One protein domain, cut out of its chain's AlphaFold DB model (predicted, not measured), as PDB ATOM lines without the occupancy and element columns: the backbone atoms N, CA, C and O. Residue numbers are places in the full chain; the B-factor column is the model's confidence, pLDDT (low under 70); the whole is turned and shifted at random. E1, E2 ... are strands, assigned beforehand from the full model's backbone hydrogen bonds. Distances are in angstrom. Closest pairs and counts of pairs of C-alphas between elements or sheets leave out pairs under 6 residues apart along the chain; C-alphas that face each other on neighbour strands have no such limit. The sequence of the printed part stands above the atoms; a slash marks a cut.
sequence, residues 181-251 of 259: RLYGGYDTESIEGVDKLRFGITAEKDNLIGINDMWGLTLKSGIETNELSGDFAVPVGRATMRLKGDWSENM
ATOM      1  N   ARG A 181     240.849 317.933 144.468       81.81
ATOM      2  CA  ARG A 181     239.733 318.301 143.597       81.81
ATOM      3  C   ARG A 181     238.687 317.224 143.715       81.81
ATOM      4  O   ARG A 181     239.005 316.036 143.685       81.81
ATOM      5  N   LEU A 182     237.435 317.624 143.831       81.56
ATOM      6  CA  LEU A 182     236.356 316.682 144.051       81.56
ATOM      7  C   LEU A 182     235.146 317.116 143.237       81.56
ATOM      8  O   LEU A 182     234.636 318.224 143.393       81.56
ATOM      9  N   TYR A 183     234.696 316.257 142.332       79.50
ATOM     10  CA  TYR A 183     233.615 316.590 141.413       79.50
ATOM     11  C   TYR A 183     232.632 315.434 141.268       79.50
ATOM     12  O   TYR A 183     232.995 314.259 141.303       79.50
ATOM     13  N   GLY A 184     231.360 315.797 141.125       83.94
ATOM     14  CA  GLY A 184     230.261 314.880 140.870       83.94
ATOM     15  C   GLY A 184     229.698 315.088 139.470       83.94
ATOM     16  O   GLY A 184     229.695 316.202 138.947       83.94
ATOM     17  N   GLY A 185     229.202 314.019 138.862       80.81
ATOM     18  CA  GLY A 185     228.593 314.064 137.541       80.81
ATOM     19  C   GLY A 185     227.628 312.912 137.318       80.81
ATOM     20  O   GLY A 185     227.431 312.056 138.180       80.81
ATOM     21  N   TYR A 186     227.027 312.893 136.139       86.81
ATOM     22  CA  TYR A 186     226.209 311.784 135.676       86.81
ATOM     23  C   TYR A 186     226.561 311.470 134.224       86.81
ATOM     24  O   TYR A 186     226.929 312.364 133.459       86.81
ATOM     25  N   ASP A 187     226.454 310.204 133.850       85.00
ATOM     26  CA  ASP A 187     226.595 309.737 132.475       85.00
ATOM     27  C   ASP A 187     225.520 308.688 132.155       85.00
ATOM     28  O   ASP A 187     224.703 308.317 133.003       85.00
ATOM     29  N   THR A 188     225.455 308.276 130.893       86.06
ATOM     30  CA  THR A 188     224.587 307.185 130.451       86.06
ATOM     31  C   THR A 188     225.432 306.109 129.799       86.06
ATOM     32  O   THR A 188     226.242 306.408 128.920       86.06
ATOM     33  N   GLU A 189     225.211 304.860 130.185       82.56
ATOM     34  CA  GLU A 189     225.841 303.697 129.572       82.56
ATOM     35  C   GLU A 189     224.798 302.889 128.803       82.56
ATOM     36  O   GLU A 189     223.713 302.621 129.319       82.56
ATOM     37  N   SER A 190     225.120 302.500 127.570       79.50
ATOM     38  CA  SER A 190     224.214 301.707 126.742       79.50
ATOM     39  C   SER A 190     224.504 300.221 126.939       79.50
ATOM     40  O   SER A 190     225.551 299.728 126.514       79.50
ATOM     41  N   ILE A 191     223.579 299.505 127.579       72.25
ATOM     42  CA  ILE A 191     223.649 298.049 127.771       72.25
ATOM     43  C   ILE A 191     222.499 297.435 126.982       72.25
ATOM     44  O   ILE A 191     221.340 297.773 127.210       72.25
ATOM     45  N   GLU A 192     222.820 296.574 126.013       74.50
ATOM     46  CA  GLU A 192     221.832 295.924 125.132       74.50
ATOM     47  C   GLU A 192     220.889 296.910 124.402       74.50
ATOM     48  O   GLU A 192     219.767 296.571 124.035       74.50
ATOM     49  N   GLY A 193     221.351 298.143 124.155       75.31
ATOM     50  CA  GLY A 193     220.581 299.192 123.474       75.31
ATOM     51  C   GLY A 193     219.634 299.990 124.376       75.31
ATOM     52  O   GLY A 193     218.868 300.806 123.862       75.31
ATOM     53  N   VAL A 194     219.681 299.782 125.697       77.19
ATOM     54  CA  VAL A 194     218.996 300.616 126.693       77.19
ATOM     55  C   VAL A 194     220.022 301.489 127.407       77.19
ATOM     56  O   VAL A 194     220.959 300.984 128.026       77.19
ATOM     57  N   ASP A 195     219.815 302.803 127.351       81.88
ATOM     58  CA  ASP A 195     220.667 303.771 128.040       81.88
ATOM     59  C   ASP A 195     220.297 303.829 129.527       81.88
ATOM     60  O   ASP A 195     219.190 304.225 129.904       81.88
ATOM     61  N   LYS A 196     221.236 303.429 130.385       82.38
ATOM     62  CA  LYS A 196     221.094 303.441 131.842       82.38
ATOM     63  C   LYS A 196     221.860 304.626 132.423       82.38
ATOM     64  O   LYS A 196     223.039 304.811 132.135       82.38
ATOM     65  N   LEU A 197     221.188 305.425 133.252       83.62
ATOM     66  CA  LEU A 197     221.793 306.553 133.966       83.62
ATOM     67  C   LEU A 197     222.730 306.045 135.072       83.62
ATOM     68  O   LEU A 197     222.342 305.177 135.862       83.62
ATOM     69  N   ARG A 198     223.923 306.634 135.172       86.94
ATOM     70  CA  ARG A 198     224.862 306.421 136.277       86.94
ATOM     71  C   ARG A 198     225.275 307.764 136.868       86.94
ATOM     72  O   ARG A 198     225.397 308.764 136.164       86.94
ATOM     73  N   PHE A 199     225.508 307.779 138.171       88.25
ATOM     74  CA  PHE A 199     226.089 308.900 138.898       88.25
ATOM     75  C   PHE A 199     227.539 308.580 139.232       88.25
ATOM     76  O   PHE A 199     227.848 307.458 139.629       88.25
ATOM     77  N   GLY A 200     228.419 309.563 139.081       87.00
ATOM     78  CA  GLY A 200     229.844 309.446 139.355       87.00
ATOM     79  C   GLY A 200     230.313 310.487 140.360       87.00
ATOM     80  O   GLY A 200     229.886 311.638 140.307       87.00
ATOM     81  N   ILE A 201     231.218 310.091 141.247       88.25
ATOM     82  CA  ILE A 201     232.001 310.985 142.100       88.25
ATOM     83  C   ILE A 201     233.469 310.673 141.845       88.25
ATOM     84  O   ILE A 201     233.875 309.513 141.931       88.25
ATOM     85  N   THR A 202     234.259 311.702 141.570       87.25
ATOM     86  CA  THR A 202     235.702 311.575 141.392       87.25
ATOM     87  C   THR A 202     236.432 312.485 142.359       87.25
ATOM     88  O   THR A 202     236.173 313.686 142.405       87.25
ATOM     89  N   ALA A 203     237.353 311.889 143.108       89.81
ATOM     90  CA  ALA A 203     238.305 312.552 143.980       89.81
ATOM     91  C   ALA A 203     239.691 312.506 143.347       89.81
ATOM     92  O   ALA A 203     240.185 311.426 143.022       89.81
ATOM     93  N   GLU A 204     240.339 313.653 143.229       90.38
ATOM     94  CA  GLU A 204     241.721 313.765 142.799       90.38
ATOM     95  C   GLU A 204     242.561 314.402 143.901       90.38
ATOM     96  O   GLU A 204     242.149 315.362 144.550       90.38
ATOM     97  N   LYS A 205     243.768 313.880 144.105       91.56
ATOM     98  CA  LYS A 205     244.745 314.453 145.026       91.56
ATOM     99  C   LYS A 205     246.099 314.536 144.349       91.56
ATOM    100  O   LYS A 205     246.719 313.522 144.022       91.56
ATOM    101  N   ASP A 206     246.594 315.755 144.241       91.31
ATOM    102  CA  ASP A 206     247.949 316.027 143.813       91.31
ATOM    103  C   ASP A 206     248.889 316.001 145.022       91.31
ATOM    104  O   ASP A 206     248.606 316.532 146.104       91.31
ATOM    105  N   ASN A 207     250.058 315.414 144.804       89.00
ATOM    106  CA  ASN A 207     251.210 315.427 145.689       89.00
ATOM    107  C   ASN A 207     250.984 314.791 147.065       89.00
ATOM    108  O   ASN A 207     251.551 315.245 148.062       89.00
ATOM    109  N   LEU A 208     250.167 313.739 147.118       88.31
ATOM    110  CA  LEU A 208     249.831 313.034 148.353       88.31
ATOM    111  C   LEU A 208     251.067 312.416 149.020       88.31
ATOM    112  O   LEU A 208     251.259 312.543 150.229       88.31
ATOM    113  N   ILE A 209     251.934 311.762 148.249       85.88
ATOM    114  CA  ILE A 209     253.177 311.181 148.765       85.88
ATOM    115  C   ILE A 209     254.255 312.255 148.899       85.88
ATOM    116  O   ILE A 209     255.097 312.146 149.782       85.88
ATOM    117  N   GLY A 210     254.230 313.310 148.088       84.00
ATOM    118  CA  GLY A 210     255.256 314.355 148.115       84.00
ATOM    119  C   GLY A 210     256.331 314.168 147.048       84.00
ATOM    120  O   GLY A 210     257.440 314.672 147.208       84.00
ATOM    121  N   ILE A 211     256.027 313.440 145.970       87.50
ATOM    122  CA  ILE A 211     256.947 313.166 144.855       87.50
ATOM    123  C   ILE A 211     256.384 313.640 143.512       87.50
ATOM    124  O   ILE A 211     256.743 313.098 142.471       87.50
ATOM    125  N   ASN A 212     255.519 314.662 143.531       90.06
ATOM    126  CA  ASN A 212     254.770 315.132 142.357       90.06
ATOM    127  C   ASN A 212     253.834 314.059 141.776       90.06
ATOM    128  O   ASN A 212     253.551 314.034 140.583       90.06
ATOM    129  N   ASP A 213     253.366 313.163 142.634       92.38
ATOM    130  CA  ASP A 213     252.372 312.154 142.319       92.38
ATOM    131  C   ASP A 213     250.971 312.756 142.137       92.38
ATOM    132  O   ASP A 213     250.640 313.768 142.741       92.38
ATOM    133  N   MET A 214     250.151 312.126 141.306       94.81
ATOM    134  CA  MET A 214     248.751 312.465 141.051       94.81
ATOM    135  C   MET A 214     247.920 311.217 141.321       94.81
ATOM    136  O   MET A 214     248.224 310.153 140.774       94.81
ATOM    137  N   TRP A 215     246.903 311.348 142.160       95.06
ATOM    138  CA  TRP A 215     245.974 310.279 142.511       95.06
ATOM    139  C   TRP A 215     244.583 310.646 142.030       95.06
ATOM    140  O   TRP A 215     244.151 311.773 142.246       95.06
ATOM    141  N   GLY A 216     243.883 309.684 141.447       95.31
ATOM    142  CA  GLY A 216     242.476 309.776 141.097       95.31
ATOM    143  C   GLY A 216     241.734 308.554 141.621       95.31
ATOM    144  O   GLY A 216     242.226 307.428 141.537       95.31
ATOM    145  N   LEU A 217     240.553 308.771 142.188       95.75
ATOM    146  CA  LEU A 217     239.625 307.728 142.602       95.75
ATOM    147  C   LEU A 217     238.240 308.101 142.095       95.75
ATOM    148  O   LEU A 217     237.730 309.169 142.414       95.75
ATOM    149  N   THR A 218     237.628 307.221 141.320       93.25
ATOM    150  CA  THR A 218     236.302 307.418 140.747       93.25
ATOM    151  C   THR A 218     235.384 306.295 141.190       93.25
ATOM    152  O   THR A 218     235.686 305.118 141.022       93.25
ATOM    153  N   LEU A 219     234.240 306.673 141.743       91.81
ATOM    154  CA  LEU A 219     233.141 305.781 142.078       91.81
ATOM    155  C   LEU A 219     231.974 306.121 141.162       91.81
ATOM    156  O   LEU A 219     231.517 307.262 141.158       91.81
ATOM    157  N   LYS A 220     231.475 305.145 140.407       90.56
ATOM    158  CA  LYS A 220     230.271 305.284 139.588       90.56
ATOM    159  C   LYS A 220     229.244 304.234 139.975       90.56
ATOM    160  O   LYS A 220     229.577 303.059 140.095       90.56
ATOM    161  N   SER A 221     227.989 304.639 140.105       88.31
ATOM    162  CA  SER A 221     226.876 303.745 140.426       88.31
ATOM    163  C   SER A 221     225.663 304.075 139.565       88.31
ATOM    164  O   SER A 221     225.325 305.243 139.370       88.31
ATOM    165  N   GLY A 222     225.016 303.048 139.031       85.62
ATOM    166  CA  GLY A 222     223.789 303.154 138.256       85.62
ATOM    167  C   GLY A 222     222.916 301.919 138.425       85.62
ATOM    168  O   GLY A 222     223.188 301.036 139.238       85.62
ATOM    169  N   ILE A 223     221.833 301.860 137.655       80.62
ATOM    170  CA  ILE A 223     220.935 300.703 137.671       80.62
ATOM    171  C   ILE A 223     221.710 299.493 137.144       80.62
ATOM    172  O   ILE A 223     222.147 299.504 135.996       80.62
ATOM    173  N   GLU A 224     221.870 298.471 137.992       80.62
ATOM    174  CA  GLU A 224     222.532 297.197 137.667       80.62
ATOM    175  C   GLU A 224     224.027 297.298 137.321       80.62
ATOM    176  O   GLU A 224     224.610 296.315 136.871       80.62
ATOM    177  N   THR A 225     224.664 298.450 137.553       83.31
ATOM    178  CA  THR A 225     226.094 298.639 137.288       83.31
ATOM    179  C   THR A 225     226.775 299.473 138.366       83.31
ATOM    180  O   THR A 225     226.298 300.546 138.745       83.31
ATOM    181  N   ASN A 226     227.910 298.986 138.860       88.31
ATOM    182  CA  ASN A 226     228.787 299.710 139.773       88.31
ATOM    183  C   ASN A 226     230.224 299.619 139.273       88.31
ATOM    184  O   ASN A 226     230.643 298.600 138.734       88.31
ATOM    185  N   GLU A 227     230.992 300.680 139.484       90.69
ATOM    186  CA  GLU A 227     232.396 300.732 139.106       90.69
ATOM    187  C   GLU A 227     233.188 301.545 140.124       90.69
ATOM    188  O   GLU A 227     232.806 302.654 140.502       90.69
ATOM    189  N   LEU A 228     234.321 300.992 140.532       94.06
ATOM    190  CA  LEU A 228     235.373 301.684 141.249       94.06
ATOM    191  C   LEU A 228     236.612 301.683 140.360       94.06
ATOM    192  O   LEU A 228     237.137 300.624 140.026       94.06
ATOM    193  N   SER A 229     237.111 302.860 140.017       96.00
ATOM    194  CA  SER A 229     238.368 303.014 139.297       96.00
ATOM    195  C   SER A 229     239.327 303.913 140.060       96.00
ATOM    196  O   SER A 229     238.936 304.839 140.765       96.00
ATOM    197  N   GLY A 230     240.612 303.604 139.952       96.69
ATOM    198  CA  GLY A 230     241.689 304.364 140.558       96.69
ATOM    199  C   GLY A 230     242.833 304.543 139.575       96.69
ATOM    200  O   GLY A 230     243.182 303.628 138.822       96.69
ATOM    201  N   ASP A 231     243.443 305.719 139.597       96.56
ATOM    202  CA  ASP A 231     244.660 305.991 138.860       96.56
ATOM    203  C   ASP A 231     245.709 306.684 139.721       96.56
ATOM    204  O   ASP A 231     245.430 307.482 140.608       96.56
ATOM    205  N   PHE A 232     246.953 306.318 139.454       95.94
ATOM    206  CA  PHE A 232     248.134 306.882 140.069       95.94
ATOM    207  C   PHE A 232     249.101 307.253 138.957       95.94
ATOM    208  O   PHE A 232     249.381 306.438 138.073       95.94
ATOM    209  N   ALA A 233     249.656 308.454 138.998       95.69
ATOM    210  CA  ALA A 233     250.680 308.873 138.060       95.69
ATOM    211  C   ALA A 233     251.801 309.636 138.757       95.69
ATOM    212  O   ALA A 233     251.563 310.397 139.684       95.69
ATOM    213  N   VAL A 234     253.031 309.462 138.283       93.75
ATOM    214  CA  VAL A 234     254.200 310.187 138.785       93.75
ATOM    215  C   VAL A 234     255.111 310.587 137.616       93.75
ATOM    216  O   VAL A 234     255.516 309.727 136.823       93.75
ATOM    217  N   PRO A 235     255.423 311.885 137.446       91.56
ATOM    218  CA  PRO A 235     256.398 312.354 136.477       91.56
ATOM    219  C   PRO A 235     257.819 312.106 137.004       91.56
ATOM    220  O   PRO A 235     258.155 312.470 138.129       91.56
ATOM    221  N   VAL A 236     258.663 311.488 136.177       87.50
ATOM    222  CA  VAL A 236     260.073 311.214 136.488       87.50
ATOM    223  C   VAL A 236     260.929 311.713 135.332       87.50
ATOM    224  O   VAL A 236     260.900 311.163 134.225       87.50
ATOM    225  N   GLY A 237     261.669 312.797 135.572       85.50
ATOM    226  CA  GLY A 237     262.368 313.539 134.523       85.50
ATOM    227  C   GLY A 237     261.425 313.886 133.364       85.50
ATOM    228  O   GLY A 237     260.430 314.588 133.548       85.50
ATOM    229  N   ARG A 238     261.715 313.357 132.166       87.12
ATOM    230  CA  ARG A 238     260.907 313.577 130.951       87.12
ATOM    231  C   ARG A 238     259.731 312.609 130.786       87.12
ATOM    232  O   ARG A 238     258.851 312.895 129.975       87.12
ATOM    233  N   ALA A 239     259.662 311.514 131.537       89.69
ATOM    234  CA  ALA A 239     258.605 310.507 131.418       89.69
ATOM    235  C   ALA A 239     257.517 310.686 132.489       89.69
ATOM    236  O   ALA A 239     257.731 311.362 133.491       89.69
ATOM    237  N   THR A 240     256.358 310.060 132.287       92.44
ATOM    238  CA  THR A 240     255.315 309.927 133.313       92.44
ATOM    239  C   THR A 240     254.956 308.457 133.434       92.44
ATOM    240  O   THR A 240     254.536 307.841 132.455       92.44
ATOM    241  N   MET A 241     255.139 307.890 134.623       94.31
ATOM    242  CA  MET A 241     254.674 306.543 134.935       94.31
ATOM    243  C   MET A 241     253.230 306.631 135.403       94.31
ATOM    244  O   MET A 241     252.899 307.525 136.178       94.31
ATOM    245  N   ARG A 242     252.370 305.728 134.929       96.38
ATOM    246  CA  ARG A 242     250.961 305.692 135.314       96.38
ATOM    247  C   ARG A 242     250.515 304.259 135.562       96.38
ATOM    248  O   ARG A 242     250.795 303.377 134.756       96.38
ATOM    249  N   LEU A 243     249.812 304.062 136.664       97.25
ATOM    250  CA  LEU A 243     249.136 302.832 137.042       97.25
ATOM    251  C   LEU A 243     247.641 303.131 137.099       97.25
ATOM    252  O   LEU A 243     247.238 304.168 137.617       97.25
ATOM    253  N   LYS A 244     246.832 302.242 136.533       97.44
ATOM    254  CA  LYS A 244     245.374 302.313 136.596       97.44
ATOM    255  C   LYS A 244     244.837 300.959 137.019       97.44
ATOM    256  O   LYS A 244     245.396 299.939 136.615       97.44
ATOM    257  N   GLY A 245     243.777 300.968 137.805       97.44
ATOM    258  CA  GLY A 245     243.014 299.780 138.147       97.44
ATOM    259  C   GLY A 245     241.536 300.120 138.180       97.44
ATOM    260  O   GLY A 245     241.154 301.194 138.638       97.44
ATOM    261  N   ASP A 246     240.720 299.205 137.692       95.62
ATOM    262  CA  ASP A 246     239.273 299.313 137.693       95.62
ATOM    263  C   ASP A 246     238.660 297.999 138.173       95.62
ATOM    264  O   ASP A 246     239.219 296.913 138.004       95.62
ATOM    265  N   TRP A 247     237.523 298.123 138.837       94.69
ATOM    266  CA  TRP A 247     236.695 297.018 139.265       94.69
ATOM    267  C   TRP A 247     235.248 297.388 138.980       94.69
ATOM    268  O   TRP A 247     234.757 298.400 139.480       94.69
ATOM    269  N   SER A 248     234.584 296.589 138.150       90.69
ATOM    270  CA  SER A 248     233.198 296.804 137.750       90.69
ATOM    271  C   SER A 248     232.357 295.558 137.982       90.69
ATOM    272  O   SER A 248     232.820 294.425 137.829       90.69
ATOM    273  N   GLU A 249     231.102 295.785 138.349       87.81
ATOM    274  CA  GLU A 249     230.083 294.761 138.525       87.81
ATOM    275  C   GLU A 249     228.873 295.123 137.675       87.81
ATOM    276  O   GLU A 249     228.370 296.243 137.763       87.81
ATOM    277  N   ASN A 250     228.390 294.160 136.889       83.69
ATOM    278  CA  ASN A 250     227.208 294.310 136.051       83.69
ATOM    279  C   ASN A 250     226.219 293.180 136.339       83.69
ATOM    280  O   ASN A 250     226.602 292.010 136.409       83.69
ATOM    281  N   MET A 251     224.945 293.530 136.467       79.19
ATOM    282  CA  MET A 251     223.842 292.590 136.613       79.19
ATOM    283  C   MET A 251     223.049 292.544 135.305       79.19
ATOM    284  O   MET A 251     222.667 293.578 134.761       79.19
TER     285      MET A 251
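AT A GLANCE: This is residues 181 to 251 of the 259 residues of the protein "Hemolysin activator HlyB" of Rhizobium radiobacter (UniProt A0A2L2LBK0). Five long strands, E1 to E5, lie side by side in one twisted, curled sheet, with no named helix over either face. The printed part has 71 residues, 57 of them in the five strands, and is all strand: an antiparallel meander, each strand the antiparallel neighbour of the one before, in sheet order E1 E2 E3 E4 E5. The whole is loose, with a radius of gyration of the C-alphas of 14.9 A, and a rod spanning 46 by 20 by 16 A.

HOW THE PARTS SIT: Start with E1, residues 181 to 191, and E2, residues 194 to 206, a hairpin at 155 degrees; find N 183 and O 202 within hydrogen-bond range, 3.0 A. E2 forms a hairpin with E3, residues 214 to 222, at 157 degrees: N 201 and O 219, 2.8 A. E3 forms one with E4, residues 225 to 236, at 170 degrees: N 218 and O 229, 2.8 A. E4 forms one with E5, residues 239 to 250, at 173 degrees: N 230 and O 245, 2.8 A. Edge strands E1 and E5 are apart.

IN THESE COORDINATES: Find C-alpha 181 at (239.733, 318.301, 143.597), where E1 begins, 30.3 A long. E2 measures 37.0 A, E3 26.8 A, E4 36.2 A, and E5 35.6 A, ending at C-alpha 250, (227.208, 294.310, 136.051).

THE WHOLE: The C-alphas farthest apart, of Val 194 and Gly 237, are 45.9 A apart. The printed part has no cut; the E2 to E3 link is short, the others tight. No printed residue is under 70 in pLDDT.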